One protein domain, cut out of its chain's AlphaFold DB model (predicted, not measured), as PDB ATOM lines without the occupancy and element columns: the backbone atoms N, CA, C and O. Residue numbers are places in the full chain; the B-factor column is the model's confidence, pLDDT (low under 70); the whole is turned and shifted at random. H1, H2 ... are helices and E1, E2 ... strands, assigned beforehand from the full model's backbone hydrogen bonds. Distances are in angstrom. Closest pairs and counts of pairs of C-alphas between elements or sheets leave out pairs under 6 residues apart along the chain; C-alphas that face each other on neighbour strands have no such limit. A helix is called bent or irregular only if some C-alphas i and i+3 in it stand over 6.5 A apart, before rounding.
ATOM      1  N   THR A   7      -1.830  18.478  22.965       89.94
ATOM      2  CA  THR A   7      -2.417  19.813  23.010       89.94
ATOM      3  C   THR A   7      -3.271  19.992  21.772       89.94
ATOM      4  O   THR A   7      -2.822  19.718  20.659       89.94
ATOM      5  N   VAL A   8      -4.499  20.462  21.963       91.25
ATOM      6  CA  VAL A   8      -5.402  20.855  20.884       91.25
ATOM      7  C   VAL A   8      -5.797  22.298  21.125       91.25
ATOM      8  O   VAL A   8      -6.272  22.643  22.205       91.25
ATOM      9  N   THR A   9      -5.613  23.143  20.118       91.12
ATOM     10  CA  THR A   9      -6.050  24.535  20.166       91.12
ATOM     11  C   THR A   9      -6.846  24.849  18.915       91.12
ATOM     12  O   THR A   9      -6.444  24.503  17.806       91.12
ATOM     13  N   ALA A  10      -7.991  25.488  19.106       90.06
ATOM     14  CA  ALA A  10      -8.843  25.975  18.041       90.06
ATOM     15  C   ALA A  10      -9.165  27.449  18.291       90.06
ATOM     16  O   ALA A  10      -9.369  27.855  19.436       90.06
ATOM     17  N   HIS A  11      -9.209  28.232  17.216       90.94
ATOM     18  CA  HIS A  11      -9.441  29.673  17.246       90.94
ATOM     19  C   HIS A  11     -10.625  30.043  16.356       90.94
ATOM     20  O   HIS A  11     -10.905  29.335  15.389       90.94
ATOM     21  N   HIS A  12     -11.265  31.175  16.657       86.69
ATOM     22  CA  HIS A  12     -12.354  31.754  15.867       86.69
ATOM     23  C   HIS A  12     -13.488  30.755  15.596       86.69
ATOM     24  O   HIS A  12     -13.943  30.575  14.465       86.69
ATOM     25  N   LEU A  13     -13.928  30.063  16.645       84.44
ATOM     26  CA  LEU A  13     -15.016  29.100  16.551       84.44
ATOM     27  C   LEU A  13     -16.360  29.820  16.582       84.44
ATOM     28  O   LEU A  13     -16.508  30.840  17.245       84.44
ATOM     29  N   VAL A  14     -17.366  29.260  15.913       85.69
ATOM     30  CA  VAL A  14     -18.746  29.748  15.991       85.69
ATOM     31  C   VAL A  14     -19.657  28.584  16.347       85.69
ATOM     32  O   VAL A  14     -19.765  27.617  15.596       85.69
ATOM     33  N   VAL A  15     -20.327  28.678  17.494       81.50
ATOM     34  CA  VAL A  15     -21.351  27.712  17.908       81.50
ATOM     35  C   VAL A  15     -22.711  28.247  17.492       81.50
ATOM     36  O   VAL A  15     -23.048  29.378  17.823       81.50
ATOM     37  N   THR A  16     -23.489  27.441  16.769       82.50
ATOM     38  CA  THR A  16     -24.833  27.820  16.311       82.50
ATOM     39  C   THR A  16     -25.882  26.907  16.932       82.50
ATOM     40  O   THR A  16     -25.718  25.688  16.943       82.50
ATOM     41  N   ASN A  17     -26.951  27.498  17.455       80.50
ATOM     42  CA  ASN A  17     -28.123  26.808  17.989       80.50
ATOM     43  C   ASN A  17     -29.407  27.576  17.611       80.50
ATOM     44  O   ASN A  17     -29.357  28.582  16.904       80.50
ATOM     45  N   GLU A  18     -30.562  27.131  18.110       81.75
ATOM     46  CA  GLU A  18     -31.859  27.796  17.881       81.75
ATOM     47  C   GLU A  18     -31.914  29.252  18.387       81.75
ATOM     48  O   GLU A  18     -32.773  30.021  17.966       81.75
ATOM     49  N   LYS A  19     -30.997  29.646  19.281       77.50
ATOM     50  CA  LYS A  19     -30.892  30.991  19.865       77.50
ATOM     51  C   LYS A  19     -29.895  31.898  19.129       77.50
ATOM     52  O   LYS A  19     -29.776  33.062  19.507       77.50
ATOM     53  N   GLY A  20     -29.197  31.403  18.101       80.44
ATOM     54  CA  GLY A  20     -28.293  32.186  17.249       80.44
ATOM     55  C   GLY A  20     -26.893  31.584  17.080       80.44
ATOM     56  O   GLY A  20     -26.654  30.417  17.394       80.44
ATOM     57  N   SER A  21     -25.965  32.403  16.578       84.31
ATOM     58  CA  SER A  21     -24.551  32.058  16.376       84.31
ATOM     59  C   SER A  21     -23.655  32.842  17.329       84.31
ATOM     60  O   SER A  21     -23.822  34.050  17.489       84.31
ATOM     61  N   PHE A  22     -22.680  32.162  17.932       80.31
ATOM     62  CA  PHE A  22     -21.869  32.720  19.010       80.31
ATOM     63  C   PHE A  22     -20.390  32.462  18.787       80.31
ATOM     64  O   PHE A  22     -19.978  31.297  18.747       80.31
ATOM     65  N   PRO A  23     -19.589  33.531  18.654       84.25
ATOM     66  CA  PRO A  23     -18.160  33.385  18.516       84.25
ATOM     67  C   PRO A  23     -17.550  32.942  19.849       84.25
ATOM     68  O   PRO A  23     -17.824  33.512  20.905       84.25
ATOM     69  N   ILE A  24     -16.696  31.930  19.784       85.12
ATOM     70  CA  ILE A  24     -15.770  31.541  20.840       85.12
ATOM     71  C   ILE A  24     -14.378  31.848  20.300       85.12
ATOM     72  O   ILE A  24     -13.953  31.272  19.299       85.12
ATOM     73  N   ASP A  25     -13.683  32.765  20.966       84.81
ATOM     74  CA  ASP A  25     -12.373  33.249  20.527       84.81
ATOM     75  C   ASP A  25     -11.352  32.107  20.422       84.81
ATOM     76  O   ASP A  25     -10.771  31.858  19.365       84.81
ATOM     77  N   SER A  26     -11.210  31.330  21.496       88.62
ATOM     78  CA  SER A  26     -10.358  30.148  21.500       88.62
ATOM     79  C   SER A  26     -10.840  29.063  22.456       88.62
ATOM     80  O   SER A  26     -11.537  29.322  23.444       88.62
ATOM     81  N   ILE A  27     -10.461  27.829  22.128       92.56
ATOM     82  CA  ILE A  27     -10.545  26.651  22.987       92.56
ATOM     83  C   ILE A  27      -9.170  25.993  22.980       92.56
ATOM     84  O   ILE A  27      -8.656  25.644  21.916       92.56
ATOM     85  N   ALA A  28      -8.595  25.799  24.159       94.00
ATOM     86  CA  ALA A  28      -7.351  25.080  24.370       94.00
ATOM     87  C   ALA A  28      -7.602  23.895  25.302       94.00
ATOM     88  O   ALA A  28      -8.135  24.053  26.397       94.00
ATOM     89  N   ILE A  29      -7.202  22.708  24.865       93.19
ATOM     90  CA  ILE A  29      -7.208  21.486  25.664       93.19
ATOM     91  C   ILE A  29      -5.770  21.006  25.757       93.19
ATOM     92  O   ILE A  29      -5.102  20.861  24.732       93.19
ATOM     93  N   GLN A  30      -5.297  20.744  26.969       93.00
ATOM     94  CA  GLN A  30      -3.995  20.126  27.191       93.00
ATOM     95  C   GLN A  30      -4.177  18.884  28.043       93.00
ATOM     96  O   GLN A  30      -4.871  18.910  29.057       93.00
ATOM     97  N   THR A  31      -3.543  17.795  27.637       91.62
ATOM     98  CA  THR A  31      -3.488  16.565  28.411       91.62
ATOM     99  C   THR A  31      -2.041  16.160  28.611       91.62
ATOM    100  O   THR A  31      -1.230  16.193  27.683       91.62
ATOM    101  N   ALA A  32      -1.713  15.758  29.830       89.69
ATOM    102  CA  ALA A  32      -0.422  15.174  30.145       89.69
ATOM    103  C   ALA A  32      -0.637  13.972  31.050       89.69
ATOM    104  O   ALA A  32      -1.471  13.988  31.949       89.69
ATOM    105  N   ALA A  33       0.116  12.910  30.821       87.31
ATOM    106  CA  ALA A  33       0.050  11.734  31.663       87.31
ATOM    107  C   ALA A  33       1.448  11.171  31.889       87.31
ATOM    108  O   ALA A  33       2.269  11.105  30.973       87.31
ATOM    109  N   ASN A  34       1.710  10.783  33.132       83.19
ATOM    110  CA  ASN A  34       2.931  10.114  33.551       83.19
ATOM    111  C   ASN A  34       2.582   8.856  34.367       83.19
ATOM    112  O   ASN A  34       1.420   8.454  34.440       83.19
ATOM    113  N   ALA A  35       3.591   8.216  34.961       77.50
ATOM    114  CA  ALA A  35       3.400   6.998  35.748       77.50
ATOM    115  C   ALA A  35       2.519   7.192  37.002       77.50
ATOM    116  O   ALA A  35       1.965   6.218  37.502       77.50
ATOM    117  N   GLU A  36       2.384   8.423  37.500       78.25
ATOM    118  CA  GLU A  36       1.698   8.745  38.756       78.25
ATOM    119  C   GLU A  36       0.289   9.306  38.537       78.25
ATOM    120  O   GLU A  36      -0.635   8.964  39.276       78.25
ATOM    121  N   LYS A  37       0.100  10.175  37.535       85.06
ATOM    122  CA  LYS A  37      -1.180  10.848  37.289       85.06
ATOM    123  C   LYS A  37      -1.392  11.260  35.836       85.06
ATOM    124  O   LYS A  37      -0.455  11.470  35.069       85.06
ATOM    125  N   THR A  38      -2.665  11.417  35.490       91.00
ATOM    126  CA  THR A  38      -3.143  12.099  34.285       91.00
ATOM    127  C   THR A  38      -3.647  13.482  34.676       91.00
ATOM    128  O   THR A  38      -4.298  13.627  35.707       91.00
ATOM    129  N   THR A  39      -3.360  14.490  33.866       93.00
ATOM    130  CA  THR A  39      -3.916  15.835  33.956       93.00
ATOM    131  C   THR A  39      -4.618  16.174  32.648       93.00
ATOM    132  O   THR A  39      -4.178  15.789  31.562       93.00
ATOM    133  N   LEU A  40      -5.725  16.896  32.756       93.31
ATOM    134  CA  LEU A  40      -6.406  17.512  31.629       93.31
ATOM    135  C   LEU A  40      -6.787  18.928  32.036       93.31
ATOM    136  O   LEU A  40      -7.371  19.129  33.099       93.31
ATOM    137  N   THR A  41      -6.464  19.893  31.187       95.38
ATOM    138  CA  THR A  41      -6.911  21.275  31.314       95.38
ATOM    139  C   THR A  41      -7.704  21.671  30.079       95.38
ATOM    140  O   THR A  41      -7.414  21.244  28.961       95.38
ATOM    141  N   LEU A  42      -8.739  22.469  30.301       95.38
ATOM    142  CA  LEU A  42      -9.558  23.113  29.288       95.38
ATOM    143  C   LEU A  42      -9.556  24.605  29.607       95.38
ATOM    144  O   LEU A  42      -9.979  24.998  30.691       95.38
ATOM    145  N   ASP A  43      -9.113  25.430  28.670       95.56
ATOM    146  CA  ASP A  43      -9.253  26.881  28.746       95.56
ATOM    147  C   ASP A  43     -10.033  27.373  27.531       95.56
ATOM    148  O   ASP A  43      -9.763  27.001  26.390       95.56
ATOM    149  N   THR A  44     -11.039  28.190  27.787       93.38
ATOM    150  CA  THR A  44     -11.879  28.819  26.773       93.38
ATOM    151  C   THR A  44     -12.102  30.282  27.143       93.38
ATOM    152  O   THR A  44     -11.822  30.718  28.266       93.38
ATOM    153  N   GLY A  45     -12.703  31.050  26.234       91.31
ATOM    154  CA  GLY A  45     -13.106  32.431  26.524       91.31
ATOM    155  C   GLY A  45     -14.076  32.593  27.710       91.31
ATOM    156  O   GLY A  45     -14.195  33.693  28.234       91.31
ATOM    157  N   PHE A  46     -14.752  31.529  28.163       91.44
ATOM    158  CA  PHE A  46     -15.811  31.605  29.186       91.44
ATOM    159  C   PHE A  46     -15.694  30.575  30.321       91.44
ATOM    160  O   PHE A  46     -16.442  30.645  31.295       91.44
ATOM    161  N   LEU A  47     -14.785  29.611  30.214       95.19
ATOM    162  CA  LEU A  47     -14.628  28.503  31.153       95.19
ATOM    163  C   LEU A  47     -13.163  28.077  31.216       95.19
ATOM    164  O   LEU A  47     -12.551  27.823  30.179       95.19
ATOM    165  N   GLN A  48     -12.650  27.939  32.430       97.44
ATOM    166  CA  GLN A  48     -11.431  27.213  32.752       97.44
ATOM    167  C   GLN A  48     -11.806  25.964  33.535       97.44
ATOM    168  O   GLN A  48     -12.628  26.029  34.444       97.44
ATOM    169  N   ALA A  49     -11.220  24.827  33.186       97.56
ATOM    170  CA  ALA A  49     -11.400  23.584  33.912       97.56
ATOM    171  C   ALA A  49     -10.094  22.796  33.973       97.56
ATOM    172  O   ALA A  49      -9.296  22.806  33.036       97.56
ATOM    173  N   SER A  50      -9.889  22.083  35.069       96.94
ATOM    174  CA  SER A  50      -8.801  21.139  35.241       96.94
ATOM    175  C   SER A  50      -9.282  19.900  35.979       96.94
ATOM    176  O   SER A  50     -10.175  19.952  36.826       96.94
ATOM    177  N   ILE A  51      -8.689  18.765  35.640       95.75
ATOM    178  CA  ILE A  51      -8.858  17.502  36.344       95.75
ATOM    179  C   ILE A  51      -7.501  16.815  36.424       95.75
ATOM    180  O   ILE A  51      -6.744  16.797  35.452       95.75
ATOM    181  N   GLU A  52      -7.183  16.252  37.583       95.25
ATOM    182  CA  GLU A  52      -5.949  15.507  37.793       95.25
ATOM    183  C   GLU A  52      -6.163  14.248  38.630       95.25
ATOM    184  O   GLU A  52      -6.966  14.237  39.560       95.25
ATOM    185  N   GLY A  53      -5.427  13.181  38.312       94.38
ATOM    186  CA  GLY A  53      -5.410  11.936  39.078       94.38
ATOM    187  C   GLY A  53      -5.337  10.677  38.215       94.38
ATOM    188  O   GLY A  53      -4.952  10.715  37.046       94.38
ATOM    189  N   GLY A  54      -5.703   9.542  38.805       91.88
ATOM    190  CA  GLY A  54      -5.855   8.259  38.124       91.88
ATOM    191  C   GLY A  54      -7.290   8.076  37.642       91.88
ATOM    192  O   GLY A  54      -8.124   7.524  38.360       91.88
ATOM    193  N   PHE A  55      -7.594   8.542  36.432       90.06
ATOM    194  CA  PHE A  55      -8.940   8.468  35.868       90.06
ATOM    195  C   PHE A  55      -8.935   8.035  34.401       90.06
ATOM    196  O   PHE A  55      -7.933   8.125  33.695       90.06
ATOM    197  N   GLN A  56     -10.090   7.564  33.938       88.12
ATOM    198  CA  GLN A  56     -10.368   7.342  32.525       88.12
ATOM    199  C   GLN A  56     -11.512   8.263  32.118       88.12
ATOM    200  O   GLN A  56     -12.620   8.122  32.630       88.12
ATOM    201  N   TRP A  57     -11.254   9.181  31.182       82.62
ATOM    202  CA  TRP A  57     -12.210  10.214  30.762       82.62
ATOM    203  C   TRP A  57     -13.615   9.665  30.469       82.62
ATOM    204  O   TRP A  57     -14.609  10.145  31.007       82.62
ATOM    205  N   THR A  58     -13.692   8.593  29.680       85.44
ATOM    206  CA  THR A  58     -14.954   7.959  29.269       85.44
ATOM    207  C   THR A  58     -15.698   7.261  30.412       85.44
ATOM    208  O   THR A  58     -16.876   6.945  30.265       85.44
ATOM    209  N   ALA A  59     -15.043   7.026  31.552       88.12
ATOM    210  CA  ALA A  59     -15.613   6.340  32.707       88.12
ATOM    211  C   ALA A  59     -16.059   7.285  33.835       88.12
ATOM    212  O   ALA A  59     -16.770   6.830  34.733       88.12
ATOM    213  N   ILE A  60     -15.689   8.574  33.796       88.25
ATOM    214  CA  ILE A  60     -16.027   9.551  34.850       88.25
ATOM    215  C   ILE A  60     -17.542   9.614  35.064       88.25
ATOM    216  O   ILE A  60     -18.012   9.411  36.183       88.25
ATOM    217  N   GLY A  61     -18.309   9.834  33.989       86.75
ATOM    218  CA  GLY A  61     -19.766   9.982  34.070       86.75
ATOM    219  C   GLY A  61     -20.445   8.761  34.692       86.75
ATOM    220  O   GLY A  61     -21.196   8.889  35.653       86.75
ATOM    221  N   GLY A  62     -20.103   7.560  34.214       87.00
ATOM    222  CA  GLY A  62     -20.660   6.316  34.752       87.00
ATOM    223  C   GLY A  62     -20.213   6.007  36.187       87.00
ATOM    224  O   GLY A  62     -20.950   5.361  36.930       87.00
ATOM    225  N   ALA A  63     -19.022   6.448  36.605       87.62
ATOM    226  CA  ALA A  63     -18.558   6.276  37.980       87.62
ATOM    227  C   ALA A  63     -19.300   7.199  38.959       87.62
ATOM    228  O   ALA A  63     -19.779   6.720  39.988       87.62
ATOM    229  N   LEU A  64     -19.466   8.478  38.605       88.31
ATOM    230  CA  LEU A  64     -20.246   9.434  39.396       88.31
ATOM    231  C   LEU A  64     -21.722   9.031  39.470       88.31
ATOM    232  O   LEU A  64     -22.281   8.996  40.562       88.31
ATOM    233  N   GLU A  65     -22.337   8.643  38.345       87.56
ATOM    234  CA  GLU A  65     -23.717   8.140  38.332       87.56
ATOM    235  C   GLU A  65     -23.872   6.939  39.276       87.56
ATOM    236  O   GLU A  65     -24.803   6.890  40.080       87.56
ATOM    237  N   ARG A  66     -22.934   5.983  39.227       85.44
ATOM    238  CA  ARG A  66     -22.948   4.803  40.102       85.44
ATOM    239  C   ARG A  66     -22.852   5.178  41.579       85.44
ATOM    240  O   ARG A  66     -23.585   4.598  42.376       85.44
ATOM    241  N   SER A  67     -21.967   6.111  41.930       86.06
ATOM    242  CA  SER A  67     -21.822   6.599  43.307       86.06
ATOM    243  C   SER A  67     -23.116   7.262  43.779       86.06
ATOM    244  O   SER A  67     -23.688   6.831  44.769       86.06
ATOM    245  N   LEU A  68     -23.681   8.203  43.016       87.62
ATOM    246  CA  LEU A  68     -24.925   8.887  43.395       87.62
ATOM    247  C   LEU A  68     -26.116   7.923  43.534       87.62
ATOM    248  O   LEU A  68     -26.912   8.038  44.468       87.62
ATOM    249  N   ARG A  69     -26.218   6.929  42.644       85.44
ATOM    250  CA  ARG A  69     -27.283   5.916  42.678       85.44
ATOM    251  C   ARG A  69     -27.179   4.938  43.846       85.44
ATOM    252  O   ARG A  69     -28.172   4.274  44.141       85.44
ATOM    253  N   SER A  70     -26.023   4.831  44.508       84.56
ATOM    254  CA  SER A  70     -25.881   4.027  45.730       84.56
ATOM    255  C   SER A  70     -26.673   4.636  46.898       84.56
ATOM    256  O   SER A  70     -27.163   3.904  47.759       84.56
ATOM    257  N   TYR A  71     -26.860   5.961  46.886       85.62
ATOM    258  CA  TYR A  71     -27.577   6.708  47.919       85.62
ATOM    259  C   TYR A  71     -29.079   6.829  47.628       85.62
ATOM    260  O   TYR A  71     -29.890   6.687  48.548       85.62
ATOM    261  N   PHE A  72     -29.460   7.061  46.363       82.19
ATOM    262  CA  PHE A  72     -30.861   7.185  45.946       82.19
ATOM    263  C   PHE A  72     -31.097   6.702  44.514       82.19
ATOM    264  O   PHE A  72     -30.409   7.110  43.578       82.19
ATOM    265  N   SER A  73     -32.108   5.857  44.325       76.31
ATOM    266  CA  SER A  73     -32.515   5.336  43.023       76.31
ATOM    267  C   SER A  73     -34.030   5.143  42.981       76.31
ATOM    268  O   SER A  73     -34.606   4.380  43.756       76.31
ATOM    269  N   THR A  74     -34.683   5.795  42.017       67.06
ATOM    270  CA  THR A  74     -36.119   5.615  41.727       67.06
ATOM    271  C   THR A  74     -36.399   4.378  40.871       67.06
ATOM    272  O   THR A  74     -37.546   3.963  40.725       67.06
ATOM    273  N   GLN A  75     -35.351   3.773  40.307       65.94
ATOM    274  CA  GLN A  75     -35.410   2.525  39.550       65.94
ATOM    275  C   GLN A  75     -34.807   1.380  40.372       65.94
ATOM    276  O   GLN A  75     -33.896   1.628  41.173       65.94
ATOM    277  N   PRO A  76     -35.234   0.120  40.159       58.88
ATOM    278  CA  PRO A  76     -34.555  -1.023  40.753       58.88
ATOM    279  C   PRO A  76     -33.071  -0.962  40.391       58.88
ATOM    280  O   PRO A  76     -32.719  -0.757  39.224       58.88
ATOM    281  N   ILE A  77     -32.208  -1.101  41.403       57.50
ATOM    282  CA  ILE A  77     -30.750  -1.087  41.264       57.50
ATOM    283  C   ILE A  77     -30.353  -2.355  40.496       57.50
ATOM    284  O   ILE A  77     -29.895  -3.341  41.066       57.50
ATOM    285  N   LYS A  78     -30.578  -2.374  39.175       54.16
ATOM    286  CA  LYS A  78     -29.915  -3.328  38.291       54.16
ATOM    287  C   LYS A  78     -28.432  -3.126  38.536       54.16
ATOM    288  O   LYS A  78     -27.969  -1.988  38.484       54.16
ATOM    289  N   THR A  79     -27.728  -4.206  38.848       56.09
ATOM    290  CA  THR A  79     -26.308  -4.214  39.187       56.09
ATOM    291  C   THR A  79     -25.546  -3.366  38.171       56.09
ATOM    292  O   THR A  79     -25.346  -3.780  37.028       56.09
ATOM    293  N   ILE A  80     -25.193  -2.135  38.548       59.38
ATOM    294  CA  ILE A  80     -24.453  -1.240  37.664       59.38
ATOM    295  C   ILE A  80     -23.087  -1.896  37.522       59.38
ATOM    296  O   ILE A  80     -22.356  -1.991  38.508       59.38
ATOM    297  N   LYS A  81     -22.761  -2.398  36.324       66.94
ATOM    298  CA  LYS A  81     -21.488  -3.090  36.080       66.94
ATOM    299  C   LYS A  81     -20.335  -2.246  36.640       66.94
ATOM    300  O   LYS A  81     -20.319  -1.037  36.375       66.94
ATOM    301  N   PRO A  82     -19.406  -2.835  37.415       70.19
ATOM    302  CA  PRO A  82     -18.269  -2.098  37.941       70.19
ATOM    303  C   PRO A  82     -17.437  -1.550  36.778       70.19
ATOM    304  O   PRO A  82     -17.188  -2.241  35.792       70.19
ATOM    305  N   GLY A  83     -17.084  -0.270  36.875       77.31
ATOM    306  CA  GLY A  83     -16.195   0.400  35.934       77.31
ATOM    307  C   GLY A  83     -14.751   0.383  36.440       77.31
ATOM    308  O   GLY A  83     -14.507  -0.043  37.570       77.31
ATOM    309  N   PRO A  84     -13.796   0.872  35.636       87.06
ATOM    310  CA  PRO A  84     -12.423   1.065  36.090       87.06
ATOM    311  C   PRO A  84     -12.389   2.014  37.293       87.06
ATOM    312  O   PRO A  84     -13.168   2.971  37.347       87.06
ATOM    313  N   ALA A  85     -11.474   1.766  38.234       90.50
ATOM    314  CA  ALA A  85     -11.276   2.640  39.384       90.50
ATOM    315  C   ALA A  85     -10.995   4.081  38.926       90.50
ATOM    316  O   ALA A  85     -10.255   4.296  37.966       90.50
ATOM    317  N   GLN A  86     -11.614   5.044  39.603       92.12
ATOM    318  CA  GLN A  86     -11.441   6.470  39.355       92.12
ATOM    319  C   GLN A  86     -10.968   7.139  40.640       92.12
ATOM    320  O   GLN A  86     -11.560   6.933  41.701       92.12
ATOM    321  N   GLN A  87      -9.933   7.959  40.531       95.25
ATOM    322  CA  GLN A  87      -9.468   8.825  41.600       95.25
ATOM    323  C   GLN A  87      -8.981  10.132  40.997       95.25
ATOM    324  O   GLN A  87      -7.972  10.141  40.295       95.25
ATOM    325  N   PHE A  88      -9.684  11.225  41.257       95.81
ATOM    326  CA  PHE A  88      -9.322  12.517  40.692       95.81
ATOM    327  C   PHE A  88      -9.799  13.689  41.543       95.81
ATOM    328  O   PHE A  88     -10.789  13.586  42.267       95.81
ATOM    329  N   SER A  89      -9.106  14.810  41.386       97.81
ATOM    330  CA  SER A  89      -9.536  16.135  41.820       97.81
ATOM    331  C   SER A  89      -9.855  16.972  40.591       97.81
ATOM    332  O   SER A  89      -9.239  16.789  39.541       97.81
ATOM    333  N   PHE A  90     -10.817  17.878  40.704       97.56
ATOM    334  CA  PHE A  90     -11.215  18.749  39.609       97.56
ATOM    335  C   PHE A  90     -11.493  20.169  40.091       97.56
ATOM    336  O   PHE A  90     -11.874  20.398  41.242       97.56
ATOM    337  N   HIS A  91     -11.319  21.118  39.182       98.44
ATOM    338  CA  HIS A  91     -11.642  22.519  39.374       98.44
ATOM    339  C   HIS A  91     -12.236  23.081  38.086       98.44
ATOM    340  O   HIS A  91     -11.760  22.772  37.000       98.44
ATOM    341  N   LEU A  92     -13.276  23.900  38.194       98.25
ATOM    342  CA  LEU A  92     -13.848  24.670  37.105       98.25
ATOM    343  C   LEU A  92     -14.103  26.091  37.595       98.25
ATOM    344  O   LEU A  92     -14.593  26.288  38.705       98.25
ATOM    345  N   ALA A  93     -13.818  27.069  36.750       98.19
ATOM    346  CA  ALA A  93     -14.116  28.470  36.976       98.19
ATOM    347  C   ALA A  93     -14.704  29.061  35.694       98.19
ATOM    348  O   ALA A  93     -14.101  28.966  34.622       98.19
ATOM    349  N   THR A  94     -15.890  29.658  35.777       96.94
ATOM    350  CA  THR A  94     -16.434  30.426  34.654       96.94
ATOM    351  C   THR A  94     -15.805  31.815  34.609       96.94
ATOM    352  O   THR A  94     -15.357  32.350  35.620       96.94
ATOM    353  N   LYS A  95     -15.774  32.412  33.422       94.62
ATOM    354  CA  LYS A  95     -15.449  33.828  33.205       94.62
ATOM    355  C   LYS A  95     -16.734  34.551  32.820       94.62
ATOM    356  O   LYS A  95     -17.674  33.912  32.359       94.62
ATOM    357  N   GLU A  96     -16.797  35.866  32.968       90.81
ATOM    358  CA  GLU A  96     -17.955  36.611  32.465       90.81
ATOM    359  C   GLU A  96     -18.060  36.457  30.943       90.81
ATOM    360  O   GLU A  96     -17.102  36.691  30.209       90.81
ATOM    361  N   SER A  97     -19.221  36.008  30.462       89.50
ATOM    362  CA  SER A  97     -19.440  35.780  29.036       89.50
ATOM    363  C   SER A  97     -20.929  35.802  28.683       89.50
ATOM    364  O   SER A  97     -21.742  35.220  29.406       89.50
ATOM    365  N   PRO A  98     -21.317  36.394  27.537       83.56
ATOM    366  CA  PRO A  98     -22.708  36.409  27.088       83.56
ATOM    367  C   PRO A  98     -23.248  35.014  26.731       83.56
ATOM    368  O   PRO A  98     -24.463  34.834  26.648       83.56
ATOM    369  N   ILE A  99     -22.380  34.009  26.546       85.94
ATOM    370  CA  ILE A  99     -22.796  32.645  26.186       85.94
ATOM    371  C   ILE A  99     -23.728  32.022  27.237       85.94
ATOM    372  O   ILE A  99     -24.645  31.273  26.894       85.94
ATOM    373  N   PHE A 100     -23.562  32.383  28.513       89.00
ATOM    374  CA  PHE A 100     -24.391  31.857  29.597       89.00
ATOM    375  C   PHE A 100     -25.856  32.292  29.490       89.00
ATOM    376  O   PHE A 100     -26.738  31.523  29.870       89.00
ATOM    377  N   GLY A 101     -26.131  33.457  28.892       86.81
ATOM    378  CA  GLY A 101     -27.493  33.962  28.681       86.81
ATOM    379  C   GLY A 101     -28.352  33.085  27.766       86.81
ATOM    380  O   GLY A 101     -29.578  33.124  27.817       86.81
ATOM    381  N   GLN A 102     -27.726  32.244  26.945       81.94
ATOM    382  CA  GLN A 102     -28.446  31.283  26.113       81.94
ATOM    383  C   GLN A 102     -28.671  29.945  26.795       81.94
ATOM    384  O   GLN A 102     -29.641  29.256  26.484       81.94
ATOM    385  N   LEU A 103     -27.757  29.547  27.675       82.81
ATOM    386  CA  LEU A 103     -27.835  28.266  28.367       82.81
ATOM    387  C   LEU A 103     -28.832  28.349  29.521       82.81
ATOM    388  O   LEU A 103     -29.575  27.401  29.766       82.81
ATOM    389  N   VAL A 104     -28.881  29.504  30.185       86.31
ATOM    390  CA  VAL A 104     -29.733  29.751  31.344       86.31
ATOM    391  C   VAL A 104     -30.846  30.728  30.954       86.31
ATOM    392  O   VAL A 104     -30.576  31.905  30.709       86.31
ATOM    393  N   PRO A 105     -32.110  30.274  30.870       84.06
ATOM    394  CA  PRO A 105     -33.238  31.153  30.580       84.06
ATOM    395  C   PRO A 105     -33.348  32.302  31.590       84.06
ATOM    396  O   PRO A 105     -33.147  32.104  32.785       84.06
ATOM    397  N   ASN A 106     -33.724  33.491  31.109       90.25
ATOM    398  CA  ASN A 106     -33.912  34.706  31.913       90.25
ATOM    399  C   ASN A 106     -32.662  35.197  32.663       90.25
ATOM    400  O   ASN A 106     -32.789  36.011  33.578       90.25
ATOM    401  N   LEU A 107     -31.463  34.742  32.293       93.81
ATOM    402  CA  LEU A 107     -30.230  35.227  32.899       93.81
ATOM    403  C   LEU A 107     -29.971  36.689  32.522       93.81
ATOM    404  O   LEU A 107     -29.780  37.007  31.350       93.81
ATOM    405  N   LYS A 108     -29.946  37.566  33.529       93.94
ATOM    406  CA  LYS A 108     -29.561  38.977  33.382       93.94
ATOM    407  C   LYS A 108     -28.085  39.201  33.709       93.94
ATOM    408  O   LYS A 108     -27.431  39.988  33.040       93.94
ATOM    409  N   GLU A 109     -27.565  38.517  34.728       94.38
ATOM    410  CA  GLU A 109     -26.186  38.688  35.200       94.38
ATOM    411  C   GLU A 109     -25.696  37.408  35.887       94.38
ATOM    412  O   GLU A 109     -26.452  36.762  36.615       94.38
ATOM    413  N   MET A 110     -24.427  37.057  35.687       95.62
ATOM    414  CA  MET A 110     -23.763  35.971  36.403       95.62
ATOM    415  C   MET A 110     -22.308  36.348  36.648       95.62
ATOM    416  O   MET A 110     -21.544  36.492  35.695       95.62
ATOM    417  N   ALA A 111     -21.931  36.482  37.917       96.50
ATOM    418  CA  ALA A 111     -20.528  36.609  38.293       96.50
ATOM    419  C   ALA A 111     -19.796  35.263  38.099       96.50
ATOM    420  O   ALA A 111     -20.451  34.215  38.106       96.50
ATOM    421  N   PRO A 112     -18.455  35.262  37.967       97.06
ATOM    422  CA  PRO A 112     -17.650  34.044  37.894       97.06
ATOM    423  C   PRO A 112     -18.014  33.015  38.972       97.06
ATOM    424  O   PRO A 112     -17.988  33.309  40.166       97.06
ATOM    425  N   VAL A 113     -18.353  31.804  38.537       97.94
ATOM    426  CA  VAL A 113     -18.731  30.663  39.377       97.94
ATOM    427  C   VAL A 113     -17.543  29.725  39.477       97.94
ATOM    428  O   VAL A 113     -16.929  29.412  38.456       97.94
ATOM    429  N   THR A 114     -17.256  29.228  40.676       98.56
ATOM    430  CA  THR A 114     -16.245  28.186  40.880       98.56
ATOM    431  C   THR A 114     -16.896  26.878  41.304       98.56
ATOM    432  O   THR A 114     -17.891  26.855  42.024       98.56
ATOM    433  N   ILE A 115     -16.338  25.775  40.821       98.56
ATOM    434  CA  ILE A 115     -16.729  24.408  41.146       98.56
ATOM    435  C   ILE A 115     -15.437  23.652  41.430       98.56
ATOM    436  O   ILE A 115     -14.513  23.679  40.621       98.56
ATOM    437  N   SER A 116     -15.336  22.967  42.556       98.56
ATOM    438  CA  SER A 116     -14.181  22.130  42.873       98.56
ATOM    439  C   SER A 116     -14.609  20.872  43.596       98.56
ATOM    440  O   SER A 116     -15.670  20.819  44.215       98.56
ATOM    441  N   GLY A 117     -13.792  19.832  43.513       98.19
ATOM    442  CA  GLY A 117     -14.099  18.604  44.217       98.19
ATOM    443  C   GLY A 117     -13.074  17.512  44.013       98.19
ATOM    444  O   GLY A 117     -12.099  17.658  43.274       98.19
ATOM    445  N   ASN A 118     -13.336  16.394  44.672       97.69
ATOM    446  CA  ASN A 118     -12.559  15.176  44.563       97.69
ATOM    447  C   ASN A 118     -13.480  13.959  44.575       97.69
ATOM    448  O   ASN A 118     -14.533  13.952  45.213       97.69
ATOM    449  N   TYR A 119     -13.051  12.910  43.886       96.81
ATOM    450  CA  TYR A 119     -13.768  11.650  43.810       96.81
ATOM    451  C   TYR A 119     -12.802  10.472  43.904       96.81
ATOM    452  O   TYR A 119     -11.744  10.482  43.275       96.81
ATOM    453  N   GLN A 120     -13.178   9.444  44.663       95.12
ATOM    454  CA  GLN A 120     -12.469   8.175  44.759       95.12
ATOM    455  C   GLN A 120     -13.475   7.021  44.784       95.12
ATOM    456  O   GLN A 120     -14.188   6.801  45.760       95.12
ATOM    457  N   SER A 121     -13.515   6.251  43.698       91.94
ATOM    458  CA  SER A 121     -14.557   5.243  43.484       91.94
ATOM    459  C   SER A 121     -14.455   4.027  44.408       91.94
ATOM    460  O   SER A 121     -15.454   3.354  44.629       91.94
ATOM    461  N   VAL A 122     -13.254   3.694  44.898       89.88
ATOM    462  CA  VAL A 122     -13.017   2.499  45.735       89.88
ATOM    463  C   VAL A 122     -13.528   2.704  47.159       89.88
ATOM    464  O   VAL A 122     -14.133   1.805  47.733       89.88
ATOM    465  N   SER A 123     -13.290   3.889  47.720       90.62
ATOM    466  CA  SER A 123     -13.754   4.289  49.051       90.62
ATOM    467  C   SER A 123     -15.155   4.909  49.035       90.62
ATOM    468  O   SER A 123     -15.679   5.219  50.101       90.62
ATOM    469  N   ASP A 124     -15.746   5.086  47.847       86.88
ATOM    470  CA  ASP A 124     -16.973   5.859  47.614       86.88
ATOM    471  C   ASP A 124     -16.906   7.253  48.261       86.88
ATOM    472  O   ASP A 124     -17.834   7.706  48.928       86.88
ATOM    473  N   SER A 125     -15.757   7.914  48.094       94.38
ATOM    474  CA  SER A 125     -15.541   9.276  48.568       94.38
ATOM    475  C   SER A 125     -15.853  10.263  47.450       94.38
ATOM    476  O   SER A 125     -15.237  10.215  46.388       94.38
ATOM    477  N   LEU A 126     -16.790  11.169  47.692       95.81
ATOM    478  CA  LEU A 126     -17.101  12.303  46.832       95.81
ATOM    479  C   LEU A 126     -17.174  13.551  47.705       95.81
ATOM    480  O   LEU A 126     -17.856  13.543  48.728       95.81
ATOM    481  N   ALA A 127     -16.489  14.611  47.295       97.81
ATOM    482  CA  ALA A 127     -16.677  15.952  47.825       97.81
ATOM    483  C   ALA A 127     -16.776  16.939  46.660       97.81
ATOM    484  O   ALA A 127     -16.033  16.830  45.684       97.81
ATOM    485  N   LEU A 128     -17.704  17.878  46.761       98.00
ATOM    486  CA  LEU A 128     -17.994  18.899  45.769       98.00
ATOM    487  C   LEU A 128     -18.313  20.203  46.497       98.00
ATOM    488  O   LEU A 128     -19.098  20.206  47.442       98.00
ATOM    489  N   GLN A 129     -17.755  21.299  46.007       98.62
ATOM    490  CA  GLN A 129     -18.088  22.651  46.413       98.62
ATOM    491  C   GLN A 129     -18.363  23.502  45.174       98.62
ATOM    492  O   GLN A 129     -17.624  23.452  44.193       98.62
ATOM    493  N   ILE A 130     -19.425  24.298  45.226       98.56
ATOM    494  CA  ILE A 130     -19.796  25.284  44.212       98.56
ATOM    495  C   ILE A 130     -19.929  26.634  44.903       98.56
ATOM    496  O   ILE A 130     -20.576  26.723  45.945       98.56
ATOM    497  N   GLN A 131     -19.366  27.687  44.317       98.69
ATOM    498  CA  GLN A 131     -19.507  29.058  44.802       98.69
ATOM    499  C   GLN A 131     -20.052  29.941  43.681       98.69
ATOM    500  O   GLN A 131     -19.469  30.031  42.601       98.69
ATOM    501  N   VAL A 132     -21.176  30.598  43.951       98.25
ATOM    502  CA  VAL A 132     -21.872  31.506  43.038       98.25
ATOM    503  C   VAL A 132     -21.953  32.878  43.714       98.25
ATOM    504  O   VAL A 132     -22.840  33.103  44.543       98.25
ATOM    505  N   PRO A 133     -21.039  33.813  43.397       98.25
ATOM    506  CA  PRO A 133     -21.002  35.123  44.047       98.25
ATOM    507  C   PRO A 133     -22.259  35.955  43.777       98.25
ATOM    508  O   PRO A 133     -22.805  36.585  44.683       98.25
ATOM    509  N   LYS A 134     -22.753  35.937  42.535       97.69
ATOM    510  CA  LYS A 134     -23.960  36.661  42.137       97.69
ATOM    511  C   LYS A 134     -24.607  36.022  40.915       97.69
ATOM    512  O   LYS A 134     -23.925  35.725  39.936       97.69
ATOM    513  N   LEU A 135     -25.923  35.861  40.971       96.62
ATOM    514  CA  LEU A 135     -26.739  35.346  39.878       96.62
ATOM    515  C   LEU A 135     -28.062  36.118  39.818       96.62
ATOM    516  O   LEU A 135     -28.834  36.089  40.774       96.62
ATOM    517  N   ALA A 136     -28.327  36.804  38.708       96.75
ATOM    518  CA  ALA A 136     -29.576  37.518  38.460       96.75
ATOM    519  C   ALA A 136     -30.406  36.797  37.386       96.75
ATOM    520  O   ALA A 136     -29.993  36.706  36.228       96.75
ATOM    521  N   LEU A 137     -31.583  36.305  37.774       94.44
ATOM    522  CA  LEU A 137     -32.539  35.571  36.940       94.44
ATOM    523  C   LEU A 137     -33.876  36.315  36.923       94.44
ATOM    524  O   LEU A 137     -34.611  36.316  37.909       94.44
ATOM    525  N   GLY A 138     -34.215  36.955  35.805       94.44
ATOM    526  CA  GLY A 138     -35.386  37.825  35.742       94.44
ATOM    527  C   GLY A 138     -35.287  38.917  36.811       94.44
ATOM    528  O   GLY A 138     -34.320  39.675  36.835       94.44
ATOM    529  N   ASP A 139     -36.266  39.001  37.703       95.06
ATOM    530  CA  ASP A 139     -36.266  39.984  38.796       95.06
ATOM    531  C   ASP A 139     -35.710  39.423  40.111       95.06
ATOM    532  O   ASP A 139     -35.762  40.091  41.140       95.06
ATOM    533  N   GLN A 140     -35.184  38.196  40.089       96.19
ATOM    534  CA  GLN A 140     -34.578  37.549  41.244       96.19
ATOM    535  C   GLN A 140     -33.060  37.721  41.214       96.19
ATOM    536  O   GLN A 140     -32.426  37.462  40.194       96.19
ATOM    537  N   VAL A 141     -32.467  38.101  42.342       97.75
ATOM    538  CA  VAL A 141     -31.014  38.150  42.531       97.75
ATOM    539  C   VAL A 141     -30.631  37.270  43.711       97.75
ATOM    540  O   VAL A 141     -31.134  37.446  44.823       97.75
ATOM    541  N   ILE A 142     -29.732  36.331  43.445       97.50
ATOM    542  CA  ILE A 142     -29.095  35.441  44.411       97.50
ATOM    543  C   ILE A 142     -27.684  35.969  44.656       97.50
ATOM    544  O   ILE A 142     -26.903  36.122  43.714       97.50
ATOM    545  N   THR A 143     -27.360  36.222  45.919       98.00
ATOM    546  CA  THR A 143     -26.061  36.754  46.343       98.00
ATOM    547  C   THR A 143     -25.364  35.755  47.253       98.00
ATOM    548  O   THR A 143     -25.958  35.296  48.232       98.00
ATOM    549  N   ASN A 144     -24.093  35.476  46.953       98.12
ATOM    550  CA  ASN A 144     -23.199  34.589  47.694       98.12
ATOM    551  C   ASN A 144     -23.867  33.257  48.047       98.12
ATOM    552  O   ASN A 144     -24.157  32.983  49.214       98.12
ATOM    553  N   ALA A 145     -24.140  32.454  47.021       98.38
ATOM    554  CA  ALA A 145     -24.599  31.091  47.206       98.38
ATOM    555  C   ALA A 145     -23.412  30.121  47.224       98.38
ATOM    556  O   ALA A 145     -22.542  30.185  46.356       98.38
ATOM    557  N   THR A 146     -23.388  29.204  48.187       98.62
ATOM    558  CA  THR A 146     -22.449  28.081  48.219       98.62
ATOM    559  C   THR A 146     -23.220  26.776  48.276       98.62
ATOM    560  O   THR A 146     -24.193  26.662  49.019       98.62
ATOM    561  N   PHE A 147     -22.804  25.792  47.488       98.69
ATOM    562  CA  PHE A 147     -23.341  24.439  47.555       98.69
ATOM    563  C   PHE A 147     -22.213  23.466  47.859       98.69
ATOM    564  O   PHE A 147     -21.254  23.379  47.099       98.69
ATOM    565  N   ASP A 148     -22.353  22.734  48.950       98.50
ATOM    566  CA  ASP A 148     -21.426  21.711  49.398       98.50
ATOM    567  C   ASP A 148     -22.125  20.350  49.332       98.50
ATOM    568  O   ASP A 148     -23.295  20.215  49.703       98.50
ATOM    569  N   LEU A 149     -21.415  19.332  48.859       97.56
ATOM    570  CA  LEU A 149     -21.884  17.952  48.827       97.56
ATOM    571  C   LEU A 149     -20.735  17.025  49.193       97.56
ATOM    572  O   LEU A 149     -19.649  17.133  48.630       97.56
ATOM    573  N   ASN A 150     -20.964  16.104  50.126       97.25
ATOM    574  CA  ASN A 150     -19.936  15.166  50.549       97.25
ATOM    575  C   ASN A 150     -20.497  13.825  51.023       97.25
ATOM    576  O   ASN A 150     -21.531  13.742  51.680       97.25
ATOM    577  N   THR A 151     -19.761  12.756  50.759       95.56
ATOM    578  CA  THR A 151     -20.031  11.433  51.328       95.56
ATOM    579  C   THR A 151     -19.405  11.327  52.714       95.56
ATOM    580  O   THR A 151     -18.202  11.542  52.873       95.56
ATOM    581  N   ALA A 152     -20.191  10.970  53.724       93.69
ATOM    582  CA  ALA A 152     -19.698  10.667  55.064       93.69
ATOM    583  C   ALA A 152     -20.643   9.691  55.769       93.69
ATOM    584  O   ALA A 152     -21.864   9.827  55.688       93.69
ATOM    585  N   ASN A 153     -20.086   8.722  56.502       90.50
ATOM    586  CA  ASN A 153     -20.861   7.742  57.275       90.50
ATOM    587  C   ASN A 153     -21.905   6.979  56.434       90.50
ATOM    588  O   ASN A 153     -23.020   6.750  56.898       90.50
ATOM    589  N   LYS A 154     -21.553   6.596  55.195       89.81
ATOM    590  CA  LYS A 154     -22.454   5.932  54.227       89.81
ATOM    591  C   LYS A 154     -23.712   6.747  53.885       89.81
ATOM    592  O   LYS A 154     -24.746   6.179  53.543       89.81
ATOM    593  N   ALA A 155     -23.624   8.071  53.968       93.31
ATOM    594  CA  ALA A 155     -24.654   8.994  53.514       93.31
ATOM    595  C   ALA A 155     -24.036  10.086  52.634       93.31
ATOM    596  O   ALA A 155     -22.884  10.477  52.837       93.31
ATOM    597  N   LEU A 156     -24.822  10.592  51.690       95.44
ATOM    598  CA  LEU A 156     -24.491  11.756  50.882       95.44
ATOM    599  C   LEU A 156     -25.109  12.987  51.543       95.44
ATOM    600  O   LEU A 156     -26.327  13.137  51.548       95.44
ATOM    601  N   HIS A 157     -24.285  13.846  52.126       97.44
ATOM    602  CA  HIS A 157     -24.709  15.099  52.745       97.44
ATOM    603  C   HIS A 157     -24.672  16.203  51.702       97.44
ATOM    604  O   HIS A 157     -23.778  16.224  50.856       97.44
ATOM    605  N   TYR A 158     -25.638  17.111  51.759       97.31
ATOM    606  CA  TYR A 158     -25.679  18.283  50.896       97.31
ATOM    607  C   TYR A 158     -26.089  19.515  51.694       97.31
ATOM    608  O   TYR A 158     -26.881  19.430  52.638       97.31
ATOM    609  N   GLN A 159     -25.575  20.673  51.298       98.31
ATOM    610  CA  GLN A 159     -25.901  21.947  51.913       98.31
ATOM    611  C   GLN A 159     -25.780  23.075  50.892       98.31
ATOM    612  O   GLN A 159     -24.715  23.325  50.350       98.31
ATOM    613  N   LEU A 160     -26.875  23.791  50.672       98.31
ATOM    614  CA  LEU A 160     -26.940  25.055  49.958       98.31
ATOM    615  C   LEU A 160     -27.073  26.178  50.986       98.31
ATOM    616  O   LEU A 160     -28.017  26.182  51.774       98.31
ATOM    617  N   GLN A 161     -26.161  27.140  50.971       97.88
ATOM    618  CA  GLN A 161     -26.245  28.370  51.758       97.88
ATOM    619  C   GLN A 161     -26.354  29.547  50.805       97.88
ATOM    620  O   GLN A 161     -25.634  29.597  49.817       97.88
ATOM    621  N   ILE A 162     -27.242  30.491  51.088       97.81
ATOM    622  CA  ILE A 162     -27.437  31.694  50.282       97.81
ATOM    623  C   ILE A 162     -27.499  32.890  51.222       97.81
ATOM    624  O   ILE A 162     -28.354  32.945  52.112       97.81
ATOM    625  N   ALA A 163     -26.615  33.868  51.020       96.62
ATOM    626  CA  ALA A 163     -26.595  35.061  51.861       96.62
ATOM    627  C   ALA A 163     -27.869  35.900  51.687       96.62
ATOM    628  O   ALA A 163     -28.442  36.358  52.676       96.62
ATOM    629  N   ALA A 164     -28.331  36.076  50.446       95.94
ATOM    630  CA  ALA A 164     -29.597  36.737  50.163       95.94
ATOM    631  C   ALA A 164     -30.226  36.259  48.852       95.94
ATOM    632  O   ALA A 164     -29.545  36.131  47.835       95.94
ATOM    633  N   ILE A 165     -31.543  36.073  48.877       96.06
ATOM    634  CA  ILE A 165     -32.396  35.997  47.691       96.06
ATOM    635  C   ILE A 165     -33.280  37.238  47.712       96.06
ATOM    636  O   ILE A 165     -33.967  37.493  48.700       96.06
ATOM    637  N   THR A 166     -33.257  38.025  46.647       96.31
ATOM    638  CA  THR A 166     -34.009  39.284  46.560       96.31
ATOM    639  C   THR A 166     -34.830  39.335  45.290       96.31
ATOM    640  O   THR A 166     -34.404  38.838  44.253       96.31
ATOM    641  N   ASN A 167     -36.009  39.936  45.378       95.00
ATOM    642  CA  ASN A 167     -36.812  40.388  44.251       95.00
ATOM    643  C   ASN A 167     -37.560  41.683  44.661       95.00
ATOM    644  O   ASN A 167     -37.473  42.078  45.827       95.00
ATOM    645  N   PRO A 168     -38.311  42.357  43.767       94.56
ATOM    646  CA  PRO A 168     -39.000  43.611  44.100       94.56
ATOM    647  C   PRO A 168     -40.018  43.529  45.250       94.56
ATOM    648  O   PRO A 168     -40.384  44.555  45.811       94.56
ATOM    649  N   GLN A 169     -40.504  42.333  45.590       93.44
ATOM    650  CA  GLN A 169     -41.558  42.113  46.586       93.44
ATOM    651  C   GLN A 169     -41.038  41.498  47.894       93.44
ATOM    652  O   GLN A 169     -41.743  41.516  48.902       93.44
ATOM    653  N   MET A 170     -39.841  40.911  47.890       89.69
ATOM    654  CA  MET A 170     -39.368  40.046  48.963       89.69
ATOM    655  C   MET A 170     -37.841  39.995  49.034       89.69
ATOM    656  O   MET A 170     -37.142  39.921  48.024       89.69
ATOM    657  N   GLN A 171     -37.334  39.919  50.263       90.31
ATOM    658  CA  GLN A 171     -35.950  39.585  50.569       90.31
ATOM    659  C   GLN A 171     -35.916  38.424  51.567       90.31
ATOM    660  O   GLN A 171     -36.510  38.501  52.642       90.31
ATOM    661  N   LEU A 172     -35.199  37.362  51.211       91.75
ATOM    662  CA  LEU A 172     -34.914  36.212  52.064       91.75
ATOM    663  C   LEU A 172     -33.416  36.220  52.397       91.75
ATOM    664  O   LEU A 172     -32.604  35.798  51.569       91.75
ATOM    665  N   PRO A 173     -33.019  36.745  53.567       94.06
ATOM    666  CA  PRO A 173     -31.637  36.664  54.014       94.06
ATOM    667  C   PRO A 173     -31.323  35.269  54.570       94.06
ATOM    668  O   PRO A 173     -32.215  34.548  55.013       94.06
ATOM    669  N   MET A 174     -30.039  34.900  54.556       93.56
ATOM    670  CA  MET A 174     -29.485  33.742  55.273       93.56
ATOM    671  C   MET A 174     -30.320  32.462  55.101       93.56
ATOM    672  O   MET A 174     -30.786  31.861  56.072       93.56
ATOM    673  N   THR A 175     -30.546  32.078  53.845       94.94
ATOM    674  CA  THR A 175     -31.299  30.869  53.501       94.94
ATOM    675  C   THR A 175     -30.354  29.676  53.461       94.94
ATOM    676  O   THR A 175     -29.337  29.712  52.774       94.94
ATOM    677  N   VAL A 176     -30.693  28.612  54.182       96.00
ATOM    678  CA  VAL A 176     -29.939  27.358  54.217       96.00
ATOM    679  C   VAL A 176     -30.871  26.214  53.857       96.00
ATOM    680  O   VAL A 176     -31.909  26.037  54.488       96.00
ATOM    681  N   PHE A 177     -30.499  25.423  52.860       96.62
ATOM    682  CA  PHE A 177     -31.159  24.170  52.521       96.62
ATOM    683  C   PHE A 177     -30.154  23.034  52.653       96.62
ATOM    684  O   PHE A 177     -29.191  22.968  51.897       96.62
ATOM    685  N   ALA A 178     -30.351  22.152  53.620       97.44
ATOM    686  CA  ALA A 178     -29.409  21.091  53.939       97.44
ATOM    687  C   ALA A 178     -30.122  19.757  54.106       97.44
ATOM    688  O   ALA A 178     -31.332  19.702  54.327       97.44
ATOM    689  N   GLY A 179     -29.371  18.673  54.014       95.88
ATOM    690  CA  GLY A 179     -29.944  17.353  54.147       95.88
ATOM    691  C   GLY A 179     -28.940  16.244  53.937       95.88
ATOM    692  O   GLY A 179     -27.737  16.469  53.787       95.88
ATOM    693  N   LYS A 180     -29.461  15.024  53.940       95.62
ATOM    694  CA  LYS A 180     -28.675  13.836  53.640       95.62
ATOM    695  C   LYS A 180     -29.502  12.826  52.875       95.62
ATOM    696  O   LYS A 180     -30.717  12.741  53.031       95.62
ATOM    697  N   VAL A 181     -28.811  12.022  52.093       93.50
ATOM    698  CA  VAL A 181     -29.390  10.940  51.320       93.50
ATOM    699  C   VAL A 181     -28.742   9.639  51.759       93.50
ATOM    700  O   VAL A 181     -27.519   9.499  51.710       93.50
ATOM    701  N   ALA A 182     -29.551   8.697  52.229       91.38
ATOM    702  CA  ALA A 182     -29.103   7.368  52.625       91.38
ATOM    703  C   ALA A 182     -30.271   6.387  52.557       91.38
ATOM    704  O   ALA A 182     -31.406   6.764  52.826       91.38
ATOM    705  N   ASN A 183     -29.998   5.118  52.247       86.31
ATOM    706  CA  ASN A 183     -31.014   4.059  52.238       86.31
ATOM    707  C   ASN A 183     -32.260   4.406  51.395       86.31
ATOM    708  O   ASN A 183     -33.376   4.059  51.772       86.31
ATOM    709  N   ASN A 184     -32.074   5.101  50.267       85.38
ATOM    710  CA  ASN A 184     -33.157   5.567  49.394       85.38
ATOM    711  C   ASN A 184     -34.140   6.573  50.035       85.38
ATOM    712  O   ASN A 184     -35.254   6.761  49.537       85.38
ATOM    713  N   GLN A 185     -33.712   7.224  51.117       87.62
ATOM    714  CA  GLN A 185     -34.403   8.305  51.808       87.62
ATOM    715  C   GLN A 185     -33.612   9.605  51.650       87.62
ATOM    716  O   GLN A 185     -32.394   9.626  51.834       87.62
ATOM    717  N   ILE A 186     -34.315  10.685  51.319       91.00
ATOM    718  CA  ILE A 186     -33.792  12.051  51.268       91.00
ATOM    719  C   ILE A 186     -34.349  12.800  52.473       91.00
ATOM    720  O   ILE A 186     -35.524  13.161  52.490       91.00
ATOM    721  N   ASP A 187     -33.504  13.060  53.460       93.00
ATOM    722  CA  ASP A 187     -33.810  13.980  54.549       93.00
ATOM    723  C   ASP A 187     -33.470  15.398  54.102       93.00
ATOM    724  O   ASP A 187     -32.378  15.627  53.584       93.00
ATOM    725  N   TYR A 188     -34.363  16.354  54.340       93.19
ATOM    726  CA  TYR A 188     -34.159  17.752  53.981       93.19
ATOM    727  C   TYR A 188     -34.603  18.697  55.097       93.19
ATOM    728  O   TYR A 188     -35.537  18.422  55.851       93.19
ATOM    729  N   ALA A 189     -33.946  19.847  55.168       93.31
ATOM    730  CA  ALA A 189     -34.285  20.959  56.032       93.31
ATOM    731  C   ALA A 189     -34.017  22.278  55.299       93.31
ATOM    732  O   ALA A 189     -32.922  22.507  54.795       93.31
ATOM    733  N   LEU A 190     -35.018  23.148  55.261       93.38
ATOM    734  CA  LEU A 190     -34.936  24.535  54.831       93.38
ATOM    735  C   LEU A 190     -35.023  25.424  56.070       93.38
ATOM    736  O   LEU A 190     -35.962  25.300  56.853       93.38
ATOM    737  N   GLN A 191     -34.080  26.342  56.213       93.31
ATOM    738  CA  GLN A 191     -34.063  27.363  57.250       93.31
ATOM    739  C   GLN A 191     -33.856  28.729  56.608       93.31
ATOM    740  O   GLN A 191     -33.015  28.894  55.729       93.31
ATOM    741  N   VAL A 192     -34.608  29.718  57.072       91.88
ATOM    742  CA  VAL A 192     -34.432  31.123  56.703       91.88
ATOM    743  C   VAL A 192     -34.327  31.912  57.991       91.88
ATOM    744  O   VAL A 192     -35.195  31.799  58.864       91.88
ATOM    745  N   LYS A 193     -33.269  32.708  58.117       89.12
ATOM    746  CA  LYS A 193     -33.055  33.560  59.286       89.12
ATOM    747  C   LYS A 193     -33.374  35.013  58.967       89.12
ATOM    748  O   LYS A 193     -33.413  35.410  57.809       89.12
ATOM    749  N   ASP A 194     -33.636  35.805  59.996       84.69
ATOM    750  CA  ASP A 194     -33.697  37.257  59.878       84.69
ATOM    751  C   ASP A 194     -32.288  37.886  59.862       84.69
ATOM    752  O   ASP A 194     -31.267  37.210  60.015       84.69
ATOM    753  N   ILE A 195     -32.229  39.209  59.700       81.19
ATOM    754  CA  ILE A 195     -30.974  39.982  59.705       81.19
ATOM    755  C   ILE A 195     -30.226  39.943  61.050       81.19
ATOM    756  O   ILE A 195     -29.040  40.253  61.095       81.19
ATOM    757  N   ASN A 196     -30.899  39.546  62.134       86.19
ATOM    758  CA  ASN A 196     -30.330  39.383  63.469       86.19
ATOM    759  C   ASN A 196     -29.927  37.923  63.744       86.19
ATOM    760  O   ASN A 196     -29.685  37.562  64.897       86.19
ATOM    761  N   ASN A 197     -29.866  37.079  62.702       81.56
ATOM    762  CA  ASN A 197     -29.524  35.658  62.773       81.56
ATOM    763  C   ASN A 197     -30.512  34.825  63.623       81.56
ATOM    764  O   ASN A 197     -30.154  33.761  64.135       81.56
ATOM    765  N   LYS A 198     -31.764  35.279  63.768       84.75
ATOM    766  CA  LYS A 198     -32.847  34.522  64.413       84.75
ATOM    767  C   LYS A 198     -33.608  33.706  63.375       84.75
ATOM    768  O   LYS A 198     -33.906  34.199  62.291       84.75
ATOM    769  N   GLU A 199     -33.924  32.452  63.696       83.56
ATOM    770  CA  GLU A 199     -34.740  31.600  62.822       83.56
ATOM    771  C   GLU A 199     -36.116  32.241  62.604       83.56
ATOM    772  O   GLU A 199     -36.815  32.559  63.565       83.56
ATOM    773  N   ARG A 200     -36.486  32.437  61.336       85.12
ATOM    774  CA  ARG A 200     -37.765  33.030  60.933       85.12
ATOM    775  C   ARG A 200     -38.686  32.002  60.289       85.12
ATOM    776  O   ARG A 200     -39.882  31.986  60.566       85.12
ATOM    777  N   TYR A 201     -38.128  31.136  59.445       86.06
ATOM    778  CA  TYR A 201     -38.851  30.039  58.809       86.06
ATOM    779  C   TYR A 201     -38.017  28.764  58.880       86.06
ATOM    780  O   TYR A 201     -36.803  28.804  58.681       86.06
ATOM    781  N   SER A 202     -38.673  27.638  59.149       88.56
ATOM    782  CA  SER A 202     -38.034  26.328  59.239       88.56
ATOM    783  C   SER A 202     -39.000  25.269  58.723       88.56
ATOM    784  O   SER A 202     -40.155  25.212  59.147       88.56
ATOM    785  N   LEU A 203     -38.543  24.451  57.784       89.44
ATOM    786  CA  LEU A 203     -39.285  23.328  57.227       89.44
ATOM    787  C   LEU A 203     -38.332  22.146  57.143       89.44
ATOM    788  O   LEU A 203     -37.278  22.262  56.534       89.44
ATOM    789  N   ALA A 204     -38.702  21.006  57.708       89.75
ATOM    790  CA  ALA A 204     -37.908  19.793  57.592       89.75
ATOM    791  C   ALA A 204     -38.795  18.608  57.244       89.75
ATOM    792  O   ALA A 204     -39.980  18.583  57.588       89.75
ATOM    793  N   GLY A 205     -38.218  17.620  56.582       89.25
ATOM    794  CA  GLY A 205     -38.945  16.438  56.183       89.25
ATOM    795  C   GLY A 205     -38.062  15.344  55.624       89.25
ATOM    796  O   GLY A 205     -36.843  15.478  55.544       89.25
ATOM    797  N   ALA A 206     -38.718  14.261  55.233       87.44
ATOM    798  CA  ALA A 206     -38.098  13.146  54.539       87.44
ATOM    799  C   ALA A 206     -38.894  12.821  53.273       87.44
ATOM    800  O   ALA A 206     -40.120  12.987  53.239       87.44
ATOM    801  N   MET A 207     -38.188  12.378  52.237       84.00
ATOM    802  CA  MET A 207     -38.764  11.841  51.013       84.00
ATOM    803  C   MET A 207     -38.235  10.442  50.762       84.00
ATOM    804  O   MET A 207     -37.025  10.256  50.655       84.00
ATOM    805  N   ASN A 208     -39.145   9.487  50.597       79.38
ATOM    806  CA  ASN A 208     -38.801   8.108  50.264       79.38
ATOM    807  C   ASN A 208     -39.372   7.752  48.896       79.38
ATOM    808  O   ASN A 208     -40.486   8.155  48.551       79.38
ATOM    809  N   SER A 209     -38.605   6.979  48.131       63.84
ATOM    810  CA  SER A 209     -39.102   6.328  46.922       63.84
ATOM    811  C   SER A 209     -39.629   4.941  47.295       63.84
ATOM    812  O   SER A 209     -38.868   3.972  47.326       63.84
ATOM    813  N   GLU A 210     -40.935   4.831  47.540       59.69
ATOM    814  CA  GLU A 210     -41.627   3.546  47.684       59.69
ATOM    815  C   GLU A 210     -42.525   3.308  46.464       59.69
ATOM    816  O   GLU A 210     -43.366   4.134  46.122       59.69
ATOM    817  N   LYS A 211     -42.356   2.167  45.780       50.31
ATOM    818  CA  LYS A 211     -43.233   1.715  44.676       50.31
ATOM    819  C   LYS A 211     -43.495   2.766  43.575       50.31
ATOM    820  O   LYS A 211     -44.601   2.829  43.048       50.31
ATOM    821  N   HIS A 212     -42.473   3.527  43.176       51.06
ATOM    822  CA  HIS A 212     -42.547   4.584  42.148       51.06
ATOM    823  C   HIS A 212     -43.351   5.836  42.553       51.06
ATOM    824  O   HIS A 212     -43.647   6.667  41.697       51.06
ATOM    825  N   ALA A 213     -43.672   5.999  43.840       51.19
ATOM    826  CA  ALA A 213     -44.272   7.207  44.394       51.19
ATOM    827  C   ALA A 213     -43.301   7.901  45.365       51.19
ATOM    828  O   ALA A 213     -42.564   7.249  46.108       51.19
ATOM    829  N   LEU A 214     -43.301   9.236  45.338       57.75
ATOM    830  CA  LEU A 214     -42.537  10.075  46.256       57.75
ATOM    831  C   LEU A 214     -43.429  10.422  47.454       57.75
ATOM    832  O   LEU A 214     -44.421  11.134  47.299       57.75
ATOM    833  N   TYR A 215     -43.093   9.927  48.644       65.00
ATOM    834  CA  TYR A 215     -43.835  10.247  49.867       65.00
ATOM    835  C   TYR A 215     -43.133  11.373  50.616       65.00
ATOM    836  O   TYR A 215     -42.006  11.188  51.059       65.00
ATOM    837  N   MET A 216     -43.788  12.527  50.770       70.69
ATOM    838  CA  MET A 216     -43.259  13.653  51.545       70.69
ATOM    839  C   MET A 216     -43.814  13.624  52.969       70.69
ATOM    840  O   MET A 216     -45.021  13.744  53.170       70.69
ATOM    841  N   HIS A 217     -42.932  13.526  53.962       70.12
ATOM    842  CA  HIS A 217     -43.298  13.701  55.365       70.12
ATOM    843  C   HIS A 217     -42.766  15.042  55.867       70.12
ATOM    844  O   HIS A 217     -41.556  15.226  55.928       70.12
ATOM    845  N   VAL A 218     -43.652  15.964  56.244       71.25
ATOM    846  CA  VAL A 218     -43.269  17.252  56.842       71.25
ATOM    847  C   VAL A 218     -43.250  17.115  58.361       71.25
ATOM    848  O   VAL A 218     -44.274  16.826  58.979       71.25
ATOM    849  N   LEU A 219     -42.092  17.343  58.978       69.62
ATOM    850  CA  LEU A 219     -41.962  17.361  60.428       69.62
ATOM    851  C   LEU A 219     -42.597  18.645  60.974       69.62
ATOM    852  O   LEU A 219     -42.213  19.754  60.604       69.62
ATOM    853  N   LYS A 220     -43.555  18.508  61.897       46.59
ATOM    854  CA  LYS A 220     -44.107  19.646  62.645       46.59
ATOM    855  C   LYS A 220     -43.020  20.234  63.554       46.59
ATOM    856  O   LYS A 220     -42.846  19.792  64.688       46.59
TER     857      LYS A 220
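What this domain is: This is residues 7 to 220 of the 226 residues of an uncharacterized protein of Flavobacterium sp. LM5 (UniProt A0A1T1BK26). A single broad wall of antiparallel strands, twisted and bent into an open trough, runs from E1 and E2 at one end to E13 and E14 at the other. The long helix H1 crosses over one face near one end of the strands, residues 72 to 86 fold back from it to E5, and the small helix H2 only grazes the sheet. The printed part has 214 residues with two named helices and 14 named strands, in the order E1 E2 E3 E4 H1 E5 H2 E6 E7 E8 E9 E10 E11 E12 E13 E14. The class is mostly strand, and the one sheet is branched at E8. The whole is only just compact, close to loose, with a radius of gyration of the C-alphas of 20.2 A and spans of 57 by 47 by 34 A.

How they stand to each other: E1, residues 7 to 17, bends by 74 degrees at residue 12 and forms a hairpin with E2, residues 20 to 33, with N 10 and O 27 2.9 A apart. E3, residues 38 to 44, lies on the other side of E2 from E1, with N 30 and O 41 2.9 A apart. E4, residues 47 to 54, follows beside E3, with N 42 and O 49 2.8 A apart, and E1 to E4 are a meander, each strand the antiparallel neighbour of the one before. H1, residues 57 to 71, is on the sheet at a height of 8.3 A. E5, residues 87 to 94, is antiparallel to E4, with N 50 and O 91 2.8 A apart. H2, residues 100 to 103, only grazes the sheet. E6, residues 107 to 110, is an edge strand; its Leu 107 and Gly 101 of H2 have the closest C-alphas of the two, 5.2 A apart. E7, residues 114 to 120, lies on the other side of E5 from E4, with N 90 and O 117 2.9 A apart. E8, residues 125 to 137, has E6 and E7 on one side, with N 136 and O 109 2.8 A apart and N 118 and O 127 2.9 A apart. On its other side is E9, residues 140 to 152, with N 130 and O 147 2.8 A apart. E10, residues 155 to 167, E11, residues 170 to 182, E12, residues 185 to 193, E13, residues 199 to 210, and E14, residues 213 to 219, complete a second meander from E7. Among their pairs, N 148 and O 159, N 160 and O 177, N 178 and O 189, N 188 and O 205, and N 217 and O 206 are 2.8, 2.7, 2.8, 2.9 and 3.0 A apart. H1 runs across the strands, at 79 degrees to E10 on the local plane, and is only just over E10, with 3 of its 15 C-alphas falling on it. The closest C-alphas of H1 and E11 are those of Tyr 71 and Ala 182, 5.0 A apart. H1 has 8 of 11 O i to N i+4 pairs within hydrogen-bond range; H2 is too short for such a pair.

Where its parts are: E1 begins at C-alpha 7, (-2.417, 19.813, 23.010), and is 27.1 A long; E2 is 37.8 A. H1, 23.3 A long, ends at C-alpha 71, (-27.577, 6.708, 47.919), and is irregular, with C-alphas 58 and 61 7.1 A apart. E8, E9, E10 and E11 measure 33.4, 33.7, 34.9 and 34.4 A, and E13 32.6 A. E14 ends at C-alpha 219, (-41.962, 17.361, 60.428).

The domain as a whole: The C-alphas farthest apart are those of Ala 35 and Gln 169, 58.1 A. The printed part has no cut. The link from H1 to E5 is long, and the other links are tight. Mean pLDDT of the printed part is 88.4; residues 74 to 81, 209 to 215 and 219 to 220 are under 70.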